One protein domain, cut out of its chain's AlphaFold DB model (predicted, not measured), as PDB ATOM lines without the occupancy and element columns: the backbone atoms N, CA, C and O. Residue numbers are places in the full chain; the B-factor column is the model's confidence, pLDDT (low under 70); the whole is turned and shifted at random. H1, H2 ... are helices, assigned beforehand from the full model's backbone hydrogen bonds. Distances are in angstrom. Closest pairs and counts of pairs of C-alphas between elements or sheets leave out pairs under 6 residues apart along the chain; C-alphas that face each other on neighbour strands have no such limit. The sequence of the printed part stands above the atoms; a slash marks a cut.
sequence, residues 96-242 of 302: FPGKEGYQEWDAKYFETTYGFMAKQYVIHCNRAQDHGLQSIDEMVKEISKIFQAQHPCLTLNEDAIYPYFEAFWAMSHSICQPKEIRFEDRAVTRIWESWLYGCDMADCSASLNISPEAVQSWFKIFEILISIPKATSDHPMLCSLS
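This is residues 96 to 242 of the 302 residues of an uncharacterized protein of Diutina rugosa (UniProt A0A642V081). A flat slab of mostly crossed helices is built along the long H1; H6 runs side by side with its first part, H3 crosses it, H2 packs on the start of H3, and the H4-H5 hairpin packs on H6. The printed part has 147 residues with six named helices, H1 to H6 in order: all helix, compact, radius of gyration of the C-alphas 15.7 A, spans 49 by 37 by 19 A.

H1, residues 104 to 131, touches H3, residues 158 to 172, with residues 114 to 121 alone; the closest C-alphas, Tyr 121 and Phe 165, are 6.2 A apart. H2, residues 136 to 150, touches H3 with residues 140 to 144 alone, closest at the C-alphas of Val 140 and Glu 158, 5.9 A. H4, residues 186 to 196, and H5, residues 201 to 208, form a helical hairpin, closest at the C-alphas of Ile 191 and Cys 204, 6.6 A. The hub H6, residues 212 to 227, touches H1 at a shallow tilt of 13 degrees, the same way, closest at the C-alphas of Glu 104 and Ala 214, 4.5 A. Every O i to N i+4 pair is within hydrogen-bond range in H2, H4, H5 and H6, 23 of 24 in H1 and 8 of 11 in H3.

H1 begins at C-alpha 104 (29.257, 27.656, -33.179) and measures 39.9 A; H6, 22.5 A, ends at C-alpha 227 (41.088, 39.870, -17.452).

The printed part has no cut; the H3 to H4 link is long; no printed residue is under 70 in pLDDT.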
ATOM      1  N   PHE A  96      25.124  34.767 -16.436       90.81
ATOM      2  CA  PHE A  96      25.876  35.480 -17.457       90.81
ATOM      3  C   PHE A  96      25.282  35.198 -18.846       90.81
ATOM      4  O   PHE A  96      24.929  34.043 -19.127       90.81
ATOM      5  N   PRO A  97      25.248  36.194 -19.754       91.19
ATOM      6  CA  PRO A  97      24.754  36.007 -21.115       91.19
ATOM      7  C   PRO A  97      25.436  34.840 -21.828       91.19
ATOM      8  O   PRO A  97      26.667  34.755 -21.875       91.19
ATOM      9  N   GLY A  98      24.648  33.941 -22.405       87.44
ATOM     10  CA  GLY A  98      25.200  32.762 -23.072       87.44
ATOM     11  C   GLY A  98      24.181  31.814 -23.679       87.44
ATOM     12  O   GLY A  98      24.551  30.694 -24.032       87.44
ATOM     13  N   LYS A  99      22.914  32.225 -23.783       89.94
ATOM     14  CA  LYS A  99      21.824  31.411 -24.317       89.94
ATOM     15  C   LYS A  99      22.159  30.800 -25.677       89.94
ATOM     16  O   LYS A  99      22.580  31.507 -26.585       89.94
ATOM     17  N   GLU A 100      21.936  29.491 -25.810       84.81
ATOM     18  CA  GLU A 100      22.224  28.706 -27.024       84.81
ATOM     19  C   GLU A 100      23.705  28.736 -27.450       84.81
ATOM     20  O   GLU A 100      24.074  28.261 -28.522       84.81
ATOM     21  N   GLY A 101      24.596  29.198 -26.568       74.38
ATOM     22  CA  GLY A 101      26.012  29.395 -26.844       74.38
ATOM     23  C   GLY A 101      26.808  28.126 -27.150       74.38
ATOM     24  O   GLY A 101      27.971  28.226 -27.523       74.38
ATOM     25  N   TYR A 102      26.232  26.929 -27.018       84.25
ATOM     26  CA  TYR A 102      26.879  25.696 -27.486       84.25
ATOM     27  C   TYR A 102      26.924  25.589 -29.018       84.25
ATOM     28  O   TYR A 102      27.664  24.758 -29.546       84.25
ATOM     29  N   GLN A 103      26.135  26.393 -29.737       89.12
ATOM     30  CA  GLN A 103      26.189  26.468 -31.192       89.12
ATOM     31  C   GLN A 103      27.358  27.353 -31.638       89.12
ATOM     32  O   GLN A 103      27.626  28.395 -31.048       89.12
ATOM     33  N   GLU A 104      28.052  26.959 -32.706       86.12
ATOM     34  CA  GLU A 104      29.257  27.656 -33.179       86.12
ATOM     35  C   GLU A 104      29.001  29.122 -33.553       86.12
ATOM     36  O   GLU A 104      29.778  30.004 -33.184       86.12
ATOM     37  N   TRP A 105      27.898  29.392 -34.258       87.94
ATOM     38  CA  TRP A 105      27.532  30.753 -34.651       87.94
ATOM     39  C   TRP A 105      27.270  31.641 -33.430       87.94
ATOM     40  O   TRP A 105      27.828  32.738 -33.337       87.94
ATOM     41  N   ASP A 106      26.486  31.148 -32.470       91.62
ATOM     42  CA  ASP A 106      26.165  31.882 -31.247       91.62
ATOM     43  C   ASP A 106      27.407  32.078 -30.375       91.62
ATOM     44  O   ASP A 106      27.667  33.186 -29.912       91.62
ATOM     45  N   ALA A 107      28.261  31.059 -30.237       92.62
ATOM     46  CA  ALA A 107      29.539  31.173 -29.536       92.62
ATOM     47  C   ALA A 107      30.427  32.274 -30.142       92.62
ATOM     48  O   ALA A 107      31.052  33.049 -29.413       92.62
ATOM     49  N   LYS A 108      30.450  32.396 -31.476       93.75
ATOM     50  CA  LYS A 108      31.217  33.440 -32.164       93.75
ATOM     51  C   LYS A 108      30.611  34.834 -31.993       93.75
ATOM     52  O   LYS A 108      31.348  35.819 -31.849       93.75
ATOM     53  N   TYR A 109      29.283  34.923 -31.999       94.62
ATOM     54  CA  TYR A 109      28.563  36.145 -31.653       94.62
ATOM     55  C   TYR A 109      28.901  36.588 -30.223       94.62
ATOM     56  O   TYR A 109      29.279  37.745 -30.018       94.62
ATOM     57  N   PHE A 110      28.861  35.670 -29.253       96.12
ATOM     58  CA  PHE A 110      29.229  35.957 -27.869       96.12
ATOM     59  C   PHE A 110      30.705  36.343 -27.736       96.12
ATOM     60  O   PHE A 110      30.983  37.328 -27.064       96.12
ATOM     61  N   GLU A 111      31.647  35.679 -28.421       96.50
ATOM     62  CA  GLU A 111      33.077  36.059 -28.393       96.50
ATOM     63  C   GLU A 111      33.253  37.525 -28.802       96.50
ATOM     64  O   GLU A 111      33.932  38.304 -28.128       96.50
ATOM     65  N   THR A 112      32.587  37.912 -29.891       96.81
ATOM     66  CA  THR A 112      32.620  39.282 -30.410       96.81
ATOM     67  C   THR A 112      31.983  40.262 -29.424       96.81
ATOM     68  O   THR A 112      32.554  41.314 -29.131       96.81
ATOM     69  N   THR A 113      30.822  39.901 -28.880       97.00
ATOM     70  CA  THR A 113      30.033  40.764 -27.997       97.00
ATOM     71  C   THR A 113      30.714  40.954 -26.647       97.00
ATOM     72  O   THR A 113      30.932  42.093 -26.251       97.00
ATOM     73  N   TYR A 114      31.154  39.887 -25.976       97.62
ATOM     74  CA  TYR A 114      31.909  39.977 -24.723       97.62
ATOM     75  C   TYR A 114      33.180  40.815 -24.885       97.62
ATOM     76  O   TYR A 114      33.447  41.690 -24.063       97.62
ATOM     77  N   GLY A 115      33.940  40.600 -25.965       97.62
ATOM     78  CA  GLY A 115      35.163  41.361 -26.224       97.62
ATOM     79  C   GLY A 115      34.913  42.850 -26.469       97.62
ATOM     80  O   GLY A 115      35.722  43.690 -26.071       97.62
ATOM     81  N   PHE A 116      33.796  43.197 -27.109       98.19
ATOM     82  CA  PHE A 116      33.373  44.583 -27.279       98.19
ATOM     83  C   PHE A 116      32.872  45.190 -25.962       98.19
ATOM     84  O   PHE A 116      33.345  46.250 -25.551       98.19
ATOM     85  N   MET A 117      31.958  44.504 -25.276       98.06
ATOM     86  CA  MET A 117      31.294  44.997 -24.074       98.06
ATOM     87  C   MET A 117      32.267  45.166 -22.906       98.06
ATOM     88  O   MET A 117      32.177  46.161 -22.196       98.06
ATOM     89  N   ALA A 118      33.256  44.280 -22.757       97.81
ATOM     90  CA  ALA A 118      34.310  44.428 -21.752       97.81
ATOM     91  C   ALA A 118      35.102  45.733 -21.943       97.81
ATOM     92  O   ALA A 118      35.421  46.427 -20.979       97.81
ATOM     93  N   LYS A 119      35.381  46.115 -23.198       97.88
ATOM     94  CA  LYS A 119      36.049  47.388 -23.508       97.88
ATOM     95  C   LYS A 119      35.147  48.576 -23.202       97.88
ATOM     96  O   LYS A 119      35.623  49.540 -22.614       97.88
ATOM     97  N   GLN A 120      33.870  48.507 -23.586       97.94
ATOM     98  CA  GLN A 120      32.910  49.572 -23.284       97.94
ATOM     99  C   GLN A 120      32.760  49.766 -21.775       97.94
ATOM    100  O   GLN A 120      32.817  50.897 -21.305       97.94
ATOM    101  N   TYR A 121      32.667  48.678 -21.011       97.81
ATOM    102  CA  TYR A 121      32.628  48.719 -19.553       97.81
ATOM    103  C   TYR A 121      33.804  49.515 -18.974       97.81
ATOM    104  O   TYR A 121      33.590  50.511 -18.287       97.81
ATOM    105  N   VAL A 122      35.040  49.162 -19.339       97.12
ATOM    106  CA  VAL A 122      36.239  49.874 -18.863       97.12
ATOM    107  C   VAL A 122      36.248  51.343 -19.308       97.12
ATOM    108  O   VAL A 122      36.537  52.224 -18.502       97.12
ATOM    109  N   ILE A 123      35.911  51.629 -20.571       96.75
ATOM    110  CA  ILE A 123      35.864  53.003 -21.103       96.75
ATOM    111  C   ILE A 123      34.894  53.865 -20.295       96.75
ATOM    112  O   ILE A 123      35.241  54.981 -19.908       96.75
ATOM    113  N   HIS A 124      33.693  53.357 -20.030       95.56
ATOM    114  CA  HIS A 124      32.670  54.113 -19.324       95.56
ATOM    115  C   HIS A 124      32.942  54.222 -17.822       95.56
ATOM    116  O   HIS A 124      32.626  55.257 -17.244       95.56
ATOM    117  N   CYS A 125      33.575  53.228 -17.195       94.94
ATOM    118  CA  CYS A 125      34.057  53.348 -15.816       94.94
ATOM    119  C   CYS A 125      35.153  54.411 -15.677       94.94
ATOM    120  O   CYS A 125      35.080  55.247 -14.782       94.94
ATOM    121  N   ASN A 126      36.125  54.442 -16.594       93.81
ATOM    122  CA  ASN A 126      37.164  55.477 -16.595       93.81
ATOM    123  C   ASN A 126      36.561  56.866 -16.826       93.81
ATOM    124  O   ASN A 126      36.840  57.804 -16.089       93.81
ATOM    125  N   ARG A 127      35.660  56.988 -17.808       91.50
ATOM    126  CA  ARG A 127      34.959  58.247 -18.080       91.50
ATOM    127  C   ARG A 127      34.130  58.714 -16.885       91.50
ATOM    128  O   ARG A 127      34.094  59.911 -16.627       91.50
ATOM    129  N   ALA A 128      33.480  57.793 -16.177       89.38
ATOM    130  CA  ALA A 128      32.721  58.111 -14.976       89.38
ATOM    131  C   ALA A 128      33.607  58.628 -13.841       89.38
ATOM    132  O   ALA A 128      33.199  59.537 -13.125       89.38
ATOM    133  N   GLN A 129      34.821  58.096 -13.703       86.50
ATOM    134  CA  GLN A 129      35.795  58.610 -12.747       86.50
ATOM    135  C   GLN A 129      36.301  60.009 -13.128       86.50
ATOM    136  O   GLN A 129      36.429  60.867 -12.264       86.50
ATOM    137  N   ASP A 130      36.567  60.249 -14.411       87.00
ATOM    138  CA  ASP A 130      37.144  61.519 -14.865       87.00
ATOM    139  C   ASP A 130      36.109  62.655 -14.969       87.00
ATOM    140  O   ASP A 130      36.454  63.837 -14.869       87.00
ATOM    141  N   HIS A 131      34.849  62.316 -15.262       84.12
ATOM    142  CA  HIS A 131      33.822  63.266 -15.714       84.12
ATOM    143  C   HIS A 131      32.423  63.019 -15.125       84.12
ATOM    144  O   HIS A 131      31.456  63.618 -15.594       84.12
ATOM    145  N   GLY A 132      32.288  62.116 -14.153       82.50
ATOM    146  CA  GLY A 132      31.000  61.767 -13.557       82.50
ATOM    147  C   GLY A 132      30.112  60.870 -14.432       82.50
ATOM    148  O   GLY A 132      30.439  60.483 -15.557       82.50
ATOM    149  N   LEU A 133      28.954  60.499 -13.882       84.50
ATOM    150  CA  LEU A 133      28.024  59.555 -14.507       84.50
ATOM    151  C   LEU A 133      27.349  60.132 -15.763       84.50
ATOM    152  O   LEU A 133      26.964  61.297 -15.827       84.50
ATOM    153  N   GLN A 134      27.152  59.277 -16.764       85.38
ATOM    154  CA  GLN A 134      26.459  59.601 -18.011       85.38
ATOM    155  C   GLN A 134      24.962  59.272 -17.943       85.38
ATOM    156  O   GLN A 134      24.526  58.461 -17.126       85.38
ATOM    157  N   SER A 135      24.169  59.832 -18.857       84.88
ATOM    158  CA  SER A 135      22.796  59.361 -19.067       84.88
ATOM    159  C   SER A 135      22.796  57.898 -19.528       84.88
ATOM    160  O   SER A 135      23.488  57.551 -20.486       84.88
ATOM    161  N   ILE A 136      21.993  57.058 -18.865       86.06
ATOM    162  CA  ILE A 136      21.816  55.636 -19.203       86.06
ATOM    163  C   ILE A 136      21.331  55.482 -20.649       86.06
ATOM    164  O   ILE A 136      21.965  54.780 -21.435       86.06
ATOM    165  N   ASP A 137      20.269  56.201 -21.027       86.00
ATOM    166  CA  ASP A 137      19.686  56.142 -22.373       86.00
ATOM    167  C   ASP A 137      20.697  56.529 -23.462       86.00
ATOM    168  O   ASP A 137      20.723  55.932 -24.540       86.00
ATOM    169  N   GLU A 138      21.510  57.558 -23.216       87.69
ATOM    170  CA  GLU A 138      22.521  58.008 -24.178       87.69
ATOM    171  C   GLU A 138      23.663  57.001 -24.294       87.69
ATOM    172  O   GLU A 138      24.080  56.684 -25.408       87.69
ATOM    173  N   MET A 139      24.123  56.465 -23.163       91.75
ATOM    174  CA  MET A 139      25.187  55.466 -23.099       91.75
ATOM    175  C   MET A 139      24.789  54.174 -23.824       91.75
ATOM    176  O   MET A 139      25.537  53.682 -24.665       91.75
ATOM    177  N   VAL A 140      23.585  53.658 -23.574       93.62
ATOM    178  CA  VAL A 140      23.064  52.441 -24.220       93.62
ATOM    179  C   VAL A 140      22.925  52.624 -25.739       93.62
ATOM    180  O   VAL A 140      23.345  51.757 -26.518       93.62
ATOM    181  N   LYS A 141      22.420  53.782 -26.185       92.94
ATOM    182  CA  LYS A 141      22.334  54.133 -27.614       92.94
ATOM    183  C   LYS A 141      23.705  54.278 -28.262       92.94
ATOM    184  O   LYS A 141      23.900  53.839 -29.396       92.94
ATOM    185  N   GLU A 142      24.648  54.910 -27.569       94.38
ATOM    186  CA  GLU A 142      26.024  55.086 -28.033       94.38
ATOM    187  C   GLU A 142      26.703  53.726 -28.238       94.38
ATOM    188  O   GLU A 142      27.184  53.450 -29.338       94.38
ATOM    189  N   ILE A 143      26.657  52.851 -27.230       97.25
ATOM    190  CA  ILE A 143      27.223  51.495 -27.274       97.25
ATOM    191  C   ILE A 143      26.633  50.703 -28.446       97.25
ATOM    192  O   ILE A 143      27.385  50.181 -29.273       97.25
ATOM    193  N   SER A 144      25.301  50.670 -28.569       95.62
ATOM    194  CA  SER A 144      24.608  49.947 -29.648       95.62
ATOM    195  C   SER A 144      25.007  50.469 -31.031       95.62
ATOM    196  O   SER A 144      25.298  49.700 -31.950       95.62
ATOM    197  N   LYS A 145      25.096  51.796 -31.181       95.00
ATOM    198  CA  LYS A 145      25.509  52.443 -32.433       95.00
ATOM    199  C   LYS A 145      26.955  52.114 -32.802       95.00
ATOM    200  O   LYS A 145      27.235  51.850 -33.972       95.00
ATOM    201  N   ILE A 146      27.876  52.149 -31.837       96.94
ATOM    202  CA  ILE A 146      29.287  51.816 -32.068       96.94
ATOM    203  C   ILE A 146      29.417  50.337 -32.442       96.94
ATOM    204  O   ILE A 146      30.126  50.021 -33.399       96.94
ATOM    205  N   PHE A 147      28.700  49.446 -31.749       97.31
ATOM    206  CA  PHE A 147      28.697  48.017 -32.055       97.31
ATOM    207  C   PHE A 147      28.247  47.755 -33.493       97.31
ATOM    208  O   PHE A 147      28.975  47.128 -34.259       97.31
ATOM    209  N   GLN A 148      27.103  48.317 -33.900       95.88
ATOM    210  CA  GLN A 148      26.563  48.148 -35.252       95.88
ATOM    211  C   GLN A 148      27.511  48.678 -36.338       95.88
ATOM    212  O   GLN A 148      27.588  48.118 -37.431       95.88
ATOM    213  N   ALA A 149      28.244  49.757 -36.050       96.31
ATOM    214  CA  ALA A 149      29.228  50.310 -36.975       96.31
ATOM    215  C   ALA A 149      30.465  49.405 -37.133       96.31
ATOM    216  O   ALA A 149      31.013  49.311 -38.231       96.31
ATOM    217  N   GLN A 150      30.906  48.744 -36.058       97.12
ATOM    218  CA  GLN A 150      32.069  47.843 -36.067       97.12
ATOM    219  C   GLN A 150      31.727  46.432 -36.559       97.12
ATOM    220  O   GLN A 150      32.570  45.767 -37.162       97.12
ATOM    221  N   HIS A 151      30.487  45.992 -36.344       95.31
ATOM    222  CA  HIS A 151      30.005  44.653 -36.667       95.31
ATOM    223  C   HIS A 151      28.687  44.717 -37.461       95.31
ATOM    224  O   HIS A 151      27.640  44.347 -36.939       95.31
ATOM    225  N   PRO A 152      28.703  45.135 -38.746       93.56
ATOM    226  CA  PRO A 152      27.481  45.419 -39.509       93.56
ATOM    227  C   PRO A 152      26.515  44.240 -39.686       93.56
ATOM    228  O   PRO A 152      25.343  44.453 -39.974       93.56
ATOM    229  N   CYS A 153      27.009  43.008 -39.549       92.38
ATOM    230  CA  CYS A 153      26.218  41.786 -39.695       92.38
ATOM    231  C   CYS A 153      25.683  41.240 -38.363       92.38
ATOM    232  O   CYS A 153      24.999  40.220 -38.371       92.38
ATOM    233  N   LEU A 154      26.028  41.868 -37.236       91.88
ATOM    234  CA  LEU A 154      25.563  41.493 -35.906       91.88
ATOM    235  C   LEU A 154      24.667  42.604 -35.361       91.88
ATOM    236  O   LEU A 154      24.861  43.776 -35.682       91.88
ATOM    237  N   THR A 155      23.716  42.229 -34.512       89.88
ATOM    238  CA  THR A 155      22.816  43.171 -33.844       89.88
ATOM    239  C   THR A 155      22.979  43.009 -32.345       89.88
ATOM    240  O   THR A 155      22.852  41.900 -31.836       89.88
ATOM    241  N   LEU A 156      23.221  44.115 -31.647       91.38
ATOM    242  CA  LEU A 156      23.184  44.178 -30.191       91.38
ATOM    243  C   LEU A 156      22.000  45.058 -29.793       91.38
ATOM    244  O   LEU A 156      21.992  46.253 -30.084       91.38
ATOM    245  N   ASN A 157      20.989  44.450 -29.177       89.25
ATOM    246  CA  ASN A 157      19.825  45.185 -28.691       89.25
ATOM    247  C   ASN A 157      20.188  45.988 -27.438       89.25
ATOM    248  O   ASN A 157      20.989  45.535 -26.621       89.25
ATOM    249  N   GLU A 158      19.534  47.134 -27.261       88.94
ATOM    250  CA  GLU A 158      19.719  48.010 -26.098       88.94
ATOM    251  C   GLU A 158      19.495  47.256 -24.773       88.94
ATOM    252  O   GLU A 158      20.334  47.320 -23.877       88.94
ATOM    253  N   ASP A 159      18.446  46.430 -24.700       88.25
ATOM    254  CA  ASP A 159      18.120  45.619 -23.515       88.25
ATOM    255  C   ASP A 159      19.182  44.555 -23.188       88.25
ATOM    256  O   ASP A 159      19.291  44.100 -22.052       88.25
ATOM    257  N   ALA A 160      19.988  44.150 -24.175       89.62
ATOM    258  CA  ALA A 160      21.019  43.136 -23.989       89.62
ATOM    259  C   ALA A 160      22.311  43.709 -23.393       89.62
ATOM    260  O   ALA A 160      23.180  42.935 -23.011       89.62
ATOM    261  N   ILE A 161      22.467  45.034 -23.312       94.94
ATOM    262  CA  ILE A 161      23.699  45.682 -22.837       94.94
ATOM    263  C   ILE A 161      23.869  45.553 -21.321       94.94
ATOM    264  O   ILE A 161      24.972  45.254 -20.853       94.94
ATOM    265  N   TYR A 162      22.794  45.781 -20.564       92.38
ATOM    266  CA  TYR A 162      22.844  45.828 -19.103       92.38
ATOM    267  C   TYR A 162      23.371  44.523 -18.469       92.38
ATOM    268  O   TYR A 162      24.307  44.617 -17.673       92.38
ATOM    269  N   PRO A 163      22.919  43.317 -18.878       92.62
ATOM    270  CA  PRO A 163      23.444  42.057 -18.340       92.62
ATOM    271  C   PRO A 163      24.968  41.886 -18.470       92.62
ATOM    272  O   PRO A 163      25.611  41.314 -17.595       92.62
ATOM    273  N   TYR A 164      25.594  42.420 -19.528       95.56
ATOM    274  CA  TYR A 164      27.059  42.384 -19.639       95.56
ATOM    275  C   TYR A 164      27.734  43.310 -18.627       95.56
ATOM    276  O   TYR A 164      28.731  42.935 -18.015       95.56
ATOM    277  N   PHE A 165      27.210  44.525 -18.447       95.31
ATOM    278  CA  PHE A 165      27.743  45.473 -17.466       95.31
ATOM    279  C   PHE A 165      27.602  44.943 -16.039       95.31
ATOM    280  O   PHE A 165      28.532  45.070 -15.246       95.31
ATOM    281  N   GLU A 166      26.476  44.303 -15.743       91.44
ATOM    282  CA  GLU A 166      26.217  43.606 -14.488       91.44
ATOM    283  C   GLU A 166      27.249  42.494 -14.233       91.44
ATOM    284  O   GLU A 166      27.929  42.502 -13.202       91.44
ATOM    285  N   ALA A 167      27.456  41.613 -15.217       92.00
ATOM    286  CA  ALA A 167      28.459  40.553 -15.179       92.00
ATOM    287  C   ALA A 167      29.885  41.084 -14.935       92.00
ATOM    288  O   ALA A 167      30.593  40.615 -14.037       92.00
ATOM    289  N   PHE A 168      30.328  42.087 -15.699       95.06
ATOM    290  CA  PHE A 168      31.674  42.646 -15.540       95.06
ATOM    291  C   PHE A 168      31.846  43.394 -14.226       95.06
ATOM    292  O   PHE A 168      32.916  43.324 -13.615       95.06
ATOM    293  N   TRP A 169      30.807  44.081 -13.761       93.44
ATOM    294  CA  TRP A 169      30.835  44.748 -12.473       93.44
ATOM    295  C   TRP A 169      30.981  43.741 -11.326       93.44
ATOM    296  O   TRP A 169      31.870  43.916 -10.485       93.44
ATOM    297  N   ALA A 170      30.204  42.652 -11.343       90.19
ATOM    298  CA  ALA A 170      30.286  41.589 -10.343       90.19
ATOM    299  C   ALA A 170      31.685  40.951 -10.317       90.19
ATOM    300  O   ALA A 170      32.262  40.730  -9.246       90.19
ATOM    301  N   MET A 171      32.273  40.748 -11.500       90.94
ATOM    302  CA  MET A 171      33.642  40.256 -11.655       90.94
ATOM    303  C   MET A 171      34.692  41.238 -11.132       90.94
ATOM    304  O   MET A 171      35.629  40.823 -10.444       90.94
ATOM    305  N   SER A 172      34.550  42.531 -11.422       93.50
ATOM    306  CA  SER A 172      35.492  43.578 -10.995       93.50
ATOM    307  C   SER A 172      35.515  43.726  -9.476       93.50
ATOM    308  O   SER A 172      36.583  43.854  -8.880       93.50
ATOM    309  N   HIS A 173      34.344  43.642  -8.846       90.81
ATOM    310  CA  HIS A 173      34.150  43.836  -7.407       90.81
ATOM    311  C   HIS A 173      34.281  42.551  -6.589       90.81
ATOM    312  O   HIS A 173      34.147  42.580  -5.369       90.81
ATOM    313  N   SER A 174      34.578  41.425  -7.243       87.88
ATOM    314  CA  SER A 174      34.689  40.110  -6.598       87.88
ATOM    315  C   SER A 174      33.429  39.719  -5.813       87.88
ATOM    316  O   SER A 174      33.523  39.071  -4.771       87.88
ATOM    317  N   ILE A 175      32.259  40.113  -6.326       85.50
ATOM    318  CA  ILE A 175      30.951  39.756  -5.758       85.50
ATOM    319  C   ILE A 175      30.695  38.261  -5.943       85.50
ATOM    320  O   ILE A 175      30.251  37.594  -5.014       85.50
ATOM    321  N   CYS A 176      31.044  37.731  -7.117       81.94
ATOM    322  CA  CYS A 176      30.998  36.309  -7.425       81.94
ATOM    323  C   CYS A 176      32.413  35.738  -7.565       81.94
ATOM    324  O   CYS A 176      33.282  36.306  -8.237       81.94
ATOM    325  N   GLN A 177      32.654  34.580  -6.956       83.25
ATOM    326  CA  GLN A 177      33.852  33.793  -7.222       83.25
ATOM    327  C   GLN A 177      33.728  33.100  -8.587       83.25
ATOM    328  O   GLN A 177      32.623  32.737  -8.984       83.25
ATOM    329  N   PRO A 178      34.839  32.799  -9.284       85.50
ATOM    330  CA  PRO A 178      34.794  32.103 -10.572       85.50
ATOM    331  C   PRO A 178      33.925  30.832 -10.565       85.50
ATOM    332  O   PRO A 178      33.130  30.610 -11.468       85.50
ATOM    333  N   LYS A 179      33.997  30.027  -9.502       86.06
ATOM    334  CA  LYS A 179      33.202  28.793  -9.337       86.06
ATOM    335  C   LYS A 179      31.683  29.012  -9.200       86.06
ATOM    336  O   LYS A 179      30.928  28.052  -9.300       86.06
ATOM    337  N   GLU A 180      31.256  30.232  -8.883       87.19
ATOM    338  CA  GLU A 180      29.851  30.610  -8.684       87.19
ATOM    339  C   GLU A 180      29.214  31.128  -9.976       87.19
ATOM    340  O   GLU A 180      27.994  31.237 -10.040       87.19
ATOM    341  N   ILE A 181      30.015  31.400 -11.011       88.75
ATOM    342  CA  ILE A 181      29.519  31.878 -12.300       88.75
ATOM    343  C   ILE A 181      28.677  30.792 -12.970       88.75
ATOM    344  O   ILE A 181      29.087  29.631 -13.113       88.75
ATOM    345  N   ARG A 182      27.487  31.204 -13.403       91.69
ATOM    346  CA  ARG A 182      26.562  30.429 -14.223       91.69
ATOM    347  C   ARG A 182      26.280  31.214 -15.490       91.69
ATOM    348  O   ARG A 182      26.217  32.433 -15.447       91.69
ATOM    349  N   PHE A 183      26.133  30.515 -16.602       93.62
ATOM    350  CA  PHE A 183      25.684  31.087 -17.867       93.62
ATOM    351  C   PHE A 183      24.258  30.620 -18.145       93.62
ATOM    352  O   PHE A 183      23.917  29.493 -17.777       93.62
ATOM    353  N   GLU A 184      23.492  31.440 -18.869       93.12
ATOM    354  CA  GLU A 184      22.119  31.133 -19.321       93.12
ATOM    355  C   GLU A 184      21.995  29.745 -19.959       93.12
ATOM    356  O   GLU A 184      20.974  29.061 -19.857       93.12
ATOM    357  N   ASP A 185      23.060  29.308 -20.634       92.88
ATOM    358  CA  ASP A 185      23.158  27.966 -21.167       92.88
ATOM    359  C   ASP A 185      23.958  27.041 -20.239       92.88
ATOM    360  O   ASP A 185      25.141  27.238 -19.925       92.88
ATOM    361  N   ARG A 186      23.311  25.947 -19.831       93.19
ATOM    362  CA  ARG A 186      23.918  24.930 -18.972       93.19
ATOM    363  C   ARG A 186      25.131  24.263 -19.622       93.19
ATOM    364  O   ARG A 186      26.049  23.869 -18.904       93.19
ATOM    365  N   ALA A 187      25.148  24.095 -20.944       93.62
ATOM    366  CA  ALA A 187      26.296  23.537 -21.646       93.62
ATOM    367  C   ALA A 187      27.506  24.465 -21.506       93.62
ATOM    368  O   ALA A 187      28.578  23.997 -21.132       93.62
ATOM    369  N   VAL A 188      27.312  25.774 -21.678       95.25
ATOM    370  CA  VAL A 188      28.359  26.791 -21.490       95.25
ATOM    371  C   VAL A 188      28.868  26.807 -20.051       95.25
ATOM    372  O   VAL A 188      30.077  26.804 -19.829       95.25
ATOM    373  N   THR A 189      27.965  26.715 -19.071       95.12
ATOM    374  CA  THR A 189      28.348  26.581 -17.656       95.12
ATOM    375  C   THR A 189      29.262  25.373 -17.427       95.12
ATOM    376  O   THR A 189      30.243  25.470 -16.693       95.12
ATOM    377  N   ARG A 190      29.003  24.242 -18.093       95.31
ATOM    378  CA  ARG A 190      29.879  23.063 -18.005       95.31
ATOM    379  C   ARG A 190      31.227  23.284 -18.689       95.31
ATOM    380  O   ARG A 190      32.227  22.818 -18.157       95.31
ATOM    381  N   ILE A 191      31.275  23.999 -19.820       95.81
ATOM    382  CA  ILE A 191      32.548  24.383 -20.461       95.81
ATOM    383  C   ILE A 191      33.371  25.245 -19.490       95.81
ATOM    384  O   ILE A 191      34.563  24.997 -19.322       95.81
ATOM    385  N   TRP A 192      32.740  26.212 -18.817       95.25
ATOM    386  CA  TRP A 192      33.378  27.067 -17.811       95.25
ATOM    387  C   TRP A 192      33.954  26.267 -16.642       95.25
ATOM    388  O   TRP A 192      35.124  26.427 -16.298       95.25
ATOM    389  N   GLU A 193      33.164  25.361 -16.063       95.06
ATOM    390  CA  GLU A 193      33.619  24.486 -14.980       95.06
ATOM    391  C   GLU A 193      34.814  23.632 -15.423       95.06
ATOM    392  O   GLU A 193      35.831  23.597 -14.734       95.06
ATOM    393  N   SER A 194      34.734  22.994 -16.595       94.75
ATOM    394  CA  SER A 194      35.839  22.207 -17.155       94.75
ATOM    395  C   SER A 194      37.098  23.048 -17.383       94.75
ATOM    396  O   SER A 194      38.195  22.613 -17.028       94.75
ATOM    397  N   TRP A 195      36.955  24.267 -17.906       95.50
ATOM    398  CA  TRP A 195      38.070  25.191 -18.106       95.50
ATOM    399  C   TRP A 195      38.736  25.590 -16.781       95.50
ATOM    400  O   TRP A 195      39.962  25.561 -16.678       95.50
ATOM    401  N   LEU A 196      37.952  25.863 -15.730       93.44
ATOM    402  CA  LEU A 196      38.480  26.151 -14.388       93.44
ATOM    403  C   LEU A 196      39.268  24.979 -13.785       93.44
ATOM    404  O   LEU A 196      40.208  25.204 -13.020       93.44
ATOM    405  N   TYR A 197      38.914  23.737 -14.127       93.44
ATOM    406  CA  TYR A 197      39.663  22.537 -13.730       93.44
ATOM    407  C   TYR A 197      40.880  22.243 -14.624       93.44
ATOM    408  O   TYR A 197      41.576  21.254 -14.395       93.44
ATOM    409  N   GLY A 198      41.168  23.100 -15.607       93.00
ATOM    410  CA  GLY A 198      42.313  22.959 -16.504       93.00
ATOM    411  C   GLY A 198      42.112  21.931 -17.616       93.00
ATOM    412  O   GLY A 198      43.101  21.454 -18.170       93.00
ATOM    413  N   CYS A 199      40.866  21.568 -17.940       93.25
ATOM    414  CA  CYS A 199      40.588  20.732 -19.105       93.25
ATOM    415  C   CYS A 199      40.960  21.475 -20.391       93.25
ATOM    416  O   CYS A 199      40.631  22.652 -20.561       93.25
ATOM    417  N   ASP A 200      41.609  20.774 -21.316       93.50
ATOM    418  CA  ASP A 200      41.907  21.339 -22.624       93.50
ATOM    419  C   ASP A 200      40.672  21.336 -23.547       93.50
ATOM    420  O   ASP A 200      39.602  20.800 -23.236       93.50
ATOM    421  N   MET A 201      40.814  21.994 -24.697       93.31
ATOM    422  CA  MET A 201      39.731  22.162 -25.666       93.31
ATOM    423  C   MET A 201      39.262  20.828 -26.266       93.31
ATOM    424  O   MET A 201      38.065  20.665 -26.510       93.31
ATOM    425  N   ALA A 202      40.180  19.888 -26.518       92.69
ATOM    426  CA  ALA A 202      39.855  18.613 -27.151       92.69
ATOM    427  C   ALA A 202      39.033  17.739 -26.196       92.69
ATOM    428  O   ALA A 202      37.995  17.200 -26.587       92.69
ATOM    429  N   ASP A 203      39.441  17.693 -24.929       93.00
ATOM    430  CA  ASP A 203      38.742  16.970 -23.873       93.00
ATOM    431  C   ASP A 203      37.363  17.579 -23.581       93.00
ATOM    432  O   ASP A 203      36.372  16.853 -23.441       93.00
ATOM    433  N   CYS A 204      37.252  18.912 -23.546       93.31
ATOM    434  CA  CYS A 204      35.966  19.597 -23.372       93.31
ATOM    435  C   CYS A 204      35.012  19.322 -24.540       93.31
ATOM    436  O   CYS A 204      33.854  18.964 -24.323       93.31
ATOM    437  N   SER A 205      35.500  19.452 -25.776       93.88
ATOM    438  CA  SER A 205      34.710  19.210 -26.988       93.88
ATOM    439  C   SER A 205      34.185  17.773 -27.034       93.88
ATOM    440  O   SER A 205      32.985  17.560 -27.223       93.88
ATOM    441  N   ALA A 206      35.054  16.791 -26.771       93.69
ATOM    442  CA  ALA A 206      34.686  15.380 -26.782       93.69
ATOM    443  C   ALA A 206      33.707  15.016 -25.653       93.69
ATOM    444  O   ALA A 206      32.720  14.320 -25.891       93.69
ATOM    445  N   SER A 207      33.956  15.484 -24.425       93.19
ATOM    446  CA  SER A 207      33.141  15.123 -23.255       93.19
ATOM    447  C   SER A 207      31.757  15.777 -23.239       93.19
ATOM    448  O   SER A 207      30.804  15.189 -22.720       93.19
ATOM    449  N   LEU A 208      31.628  16.979 -23.807       92.38
ATOM    450  CA  LEU A 208      30.369  17.725 -23.862       92.38
ATOM    451  C   LEU A 208      29.629  17.563 -25.194       92.38
ATOM    452  O   LEU A 208      28.473  17.971 -25.280       92.38
ATOM    453  N   ASN A 209      30.257  16.929 -26.193       94.56
ATOM    454  CA  ASN A 209      29.742  16.796 -27.558       94.56
ATOM    455  C   ASN A 209      29.401  18.166 -28.181       94.56
ATOM    456  O   ASN A 209      28.309  18.377 -28.709       94.56
ATOM    457  N   ILE A 210      30.345  19.104 -28.074       94.44
ATOM    458  CA  ILE A 210      30.255  20.485 -28.579       94.44
ATOM    459  C   ILE A 210      31.377  20.697 -29.593       94.44
ATOM    460  O   ILE A 210      32.455  20.118 -29.438       94.44
ATOM    461  N   SER A 211      31.151  21.509 -30.631       95.50
ATOM    462  CA  SER A 211      32.189  21.753 -31.637       95.50
ATOM    463  C   SER A 211      33.446  22.387 -31.014       95.50
ATOM    464  O   SER A 211      33.327  23.242 -30.127       95.50
ATOM    465  N   PRO A 212      34.658  21.994 -31.450       95.25
ATOM    466  CA  PRO A 212      35.899  22.609 -30.982       95.25
ATOM    467  C   PRO A 212      35.909  24.134 -31.141       95.25
ATOM    468  O   PRO A 212      36.412  24.844 -30.276       95.25
ATOM    469  N   GLU A 213      35.308  24.644 -32.212       95.44
ATOM    470  CA  GLU A 213      35.211  26.066 -32.537       95.44
ATOM    471  C   GLU A 213      34.342  26.832 -31.527       95.44
ATOM    472  O   GLU A 213      34.707  27.931 -31.091       95.44
ATOM    473  N   ALA A 214      33.221  26.243 -31.095       94.94
ATOM    474  CA  ALA A 214      32.383  26.821 -30.048       94.94
ATOM    475  C   ALA A 214      33.120  26.832 -28.698       94.94
ATOM    476  O   ALA A 214      33.155  27.862 -28.025       94.94
ATOM    477  N   VAL A 215      33.786  25.726 -28.334       96.62
ATOM    478  CA  VAL A 215      34.598  25.644 -27.102       96.62
ATOM    479  C   VAL A 215      35.727  26.675 -27.114       96.62
ATOM    480  O   VAL A 215      35.928  27.376 -26.123       96.62
ATOM    481  N   GLN A 216      36.434  26.825 -28.237       96.44
ATOM    482  CA  GLN A 216      37.501  27.816 -28.387       96.44
ATOM    483  C   GLN A 216      36.986  29.245 -28.181       96.44
ATOM    484  O   GLN A 216      37.649  30.058 -27.534       96.44
ATOM    485  N   SER A 217      35.817  29.556 -28.739       97.44
ATOM    486  CA  SER A 217      35.185  30.869 -28.588       97.44
ATOM    487  C   SER A 217      34.868  31.149 -27.116       97.44
ATOM    488  O   SER A 217      35.208  32.218 -26.608       97.44
ATOM    489  N   TRP A 218      34.336  30.160 -26.390       97.50
ATOM    490  CA  TRP A 218      34.090  30.270 -24.950       97.50
ATOM    491  C   TRP A 218      35.356  30.401 -24.113       97.50
ATOM    492  O   TRP A 218      35.393  31.245 -23.225       97.50
ATOM    493  N   PHE A 219      36.427  29.669 -24.428       97.19
ATOM    494  CA  PHE A 219      37.704  29.826 -23.721       97.19
ATOM    495  C   PHE A 219      38.235  31.264 -23.821       97.19
ATOM    496  O   PHE A 219      38.692  31.820 -22.826       97.19
ATOM    497  N   LYS A 220      38.094  31.916 -24.979       97.56
ATOM    498  CA  LYS A 220      38.454  33.336 -25.127       97.56
ATOM    499  C   LYS A 220      37.539  34.266 -24.331       97.56
ATOM    500  O   LYS A 220      38.009  35.253 -23.775       97.56
ATOM    501  N   ILE A 221      36.238  33.974 -24.266       97.31
ATOM    502  CA  ILE A 221      35.300  34.727 -23.414       97.31
ATOM    503  C   ILE A 221      35.718  34.607 -21.945       97.31
ATOM    504  O   ILE A 221      35.721  35.597 -21.218       97.31
ATOM    505  N   PHE A 222      36.129  33.419 -21.512       96.25
ATOM    506  CA  PHE A 222      36.597  33.173 -20.153       96.25
ATOM    507  C   PHE A 222      37.865  33.962 -19.837       96.25
ATOM    508  O   PHE A 222      37.927  34.604 -18.790       96.25
ATOM    509  N   GLU A 223      38.821  34.001 -20.768       95.62
ATOM    510  CA  GLU A 223      40.001  34.871 -20.688       95.62
ATOM    511  C   GLU A 223      39.613  36.351 -20.558       95.62
ATOM    512  O   GLU A 223      40.162  37.056 -19.710       95.62
ATOM    513  N   ILE A 224      38.627  36.819 -21.331       95.94
ATOM    514  CA  ILE A 224      38.100  38.186 -21.208       95.94
ATOM    515  C   ILE A 224      37.566  38.419 -19.792       95.94
ATOM    516  O   ILE A 224      37.987  39.379 -19.145       95.94
ATOM    517  N   LEU A 225      36.706  37.533 -19.283       94.06
ATOM    518  CA  LEU A 225      36.089  37.654 -17.959       94.06
ATOM    519  C   LEU A 225      37.115  37.710 -16.824       94.06
ATOM    520  O   LEU A 225      36.982  38.534 -15.920       94.06
ATOM    521  N   ILE A 226      38.157  36.874 -16.866       92.38
ATOM    522  CA  ILE A 226      39.210  36.900 -15.839       92.38
ATOM    523  C   ILE A 226      40.156  38.100 -15.981       92.38
ATOM    524  O   ILE A 226      40.805  38.472 -15.005       92.38
ATOM    525  N   SER A 227      40.235  38.707 -17.170       93.62
ATOM    526  CA  SER A 227      41.088  39.870 -17.452       93.62
ATOM    527  C   SER A 227      40.455  41.216 -17.090       93.62
ATOM    528  O   SER A 227      41.136  42.242 -17.151       93.62
ATOM    529  N   ILE A 228      39.171  41.231 -16.715       94.50
ATOM    530  CA  ILE A 228      38.478  42.453 -16.306       94.50
ATOM    531  C   ILE A 228      39.219  43.093 -15.113       94.50
ATOM    532  O   ILE A 228      39.501  42.393 -14.129       94.50
ATOM    533  N   PRO A 229      39.533  44.405 -15.166       95.06
ATOM    534  CA  PRO A 229      40.210  45.098 -14.076       95.06
ATOM    535  C   PRO A 229      39.461  44.956 -12.750       95.06
ATOM    536  O   PRO A 229      38.243  45.096 -12.685       95.06
ATOM    537  N   LYS A 230      40.201  44.689 -11.672       94.88
ATOM    538  CA  LYS A 230      39.618  44.603 -10.331       94.88
ATOM    539  C   LYS A 230      39.403  45.997  -9.760       94.88
ATOM    540  O   LYS A 230      40.299  46.836  -9.828       94.88
ATOM    541  N   ALA A 231      38.227  46.205  -9.177       92.94
ATOM    542  CA  ALA A 231      37.897  47.426  -8.466       92.94
ATOM    543  C   ALA A 231      38.808  47.579  -7.239       92.94
ATOM    544  O   ALA A 231      39.083  46.613  -6.520       92.94
ATOM    545  N   THR A 232      39.267  48.799  -6.993       91.00
ATOM    546  CA  THR A 232      40.033  49.183  -5.803       91.00
ATOM    547  C   THR A 232      39.367  50.379  -5.127       91.00
ATOM    548  O   THR A 232      38.430  50.960  -5.670       91.00
ATOM    549  N   SER A 233      39.849  50.772  -3.944       84.44
ATOM    550  CA  SER A 233      39.380  51.997  -3.279       84.44
ATOM    551  C   SER A 233      39.551  53.242  -4.150       84.44
ATOM    552  O   SER A 233      38.705  54.127  -4.118       84.44
ATOM    553  N   ASP A 234      40.630  53.280  -4.930       84.50
ATOM    554  CA  ASP A 234      41.029  54.440  -5.731       84.50
ATOM    555  C   ASP A 234      40.443  54.370  -7.150       84.50
ATOM    556  O   ASP A 234      40.444  55.350  -7.891       84.50
ATOM    557  N   HIS A 235      39.961  53.192  -7.547       86.94
ATOM    558  CA  HIS A 235      39.385  52.939  -8.856       86.94
ATOM    559  C   HIS A 235      38.232  51.934  -8.736       86.94
ATOM    560  O   HIS A 235      38.412  50.737  -8.979       86.94
ATOM    561  N   PRO A 236      37.034  52.390  -8.336       85.31
ATOM    562  CA  PRO A 236      35.942  51.495  -7.989       85.31
ATOM    563  C   PRO A 236      35.268  50.842  -9.204       85.31
ATOM    564  O   PRO A 236      34.343  50.082  -9.005       85.31
ATOM    565  N   MET A 237      35.683  51.080 -10.456       93.56
ATOM    566  CA  MET A 237      35.054  50.462 -11.642       93.56
ATOM    567  C   MET A 237      33.515  50.637 -11.684       93.56
ATOM    568  O   MET A 237      32.758  49.687 -11.926       93.56
ATOM    569  N   LEU A 238      33.043  51.863 -11.433       91.44
ATOM    570  CA  LEU A 238      31.623  52.235 -11.428       91.44
ATOM    571  C   LEU A 238      31.290  53.141 -12.614       91.44
ATOM    572  O   LEU A 238      32.062  54.027 -12.961       91.44
ATOM    573  N   CYS A 239      30.136  52.919 -13.234       92.06
ATOM    574  CA  CYS A 239      29.550  53.779 -14.261       92.06
ATOM    575  C   CYS A 239      28.018  53.728 -14.165       92.06
ATOM    576  O   CYS A 239      27.473  52.979 -13.357       92.06
ATOM    577  N   SER A 240      27.303  54.472 -15.011       89.88
ATOM    578  CA  SER A 240      25.834  54.578 -14.941       89.88
ATOM    579  C   SER A 240      25.089  53.258 -15.141       89.88
ATOM    580  O   SER A 240      23.961  53.118 -14.684       89.88
ATOM    581  N   LEU A 241      25.708  52.301 -15.836       92.75
ATOM    582  CA  LEU A 241      25.162  50.957 -16.038       92.75
ATOM    583  C   LEU A 241      25.648  49.946 -14.992       92.75
ATOM    584  O   LEU A 241      25.247  48.788 -15.039       92.75
ATOM    585  N   SER A 242      26.513  50.343 -14.055       91.25
ATOM    586  CA  SER A 242      26.873  49.475 -12.936       91.25
ATOM    587  C   SER A 242      25.644  49.259 -12.047       91.25
ATOM    588  O   SER A 242      24.955  50.236 -11.757       91.25
TER     589      SER A 242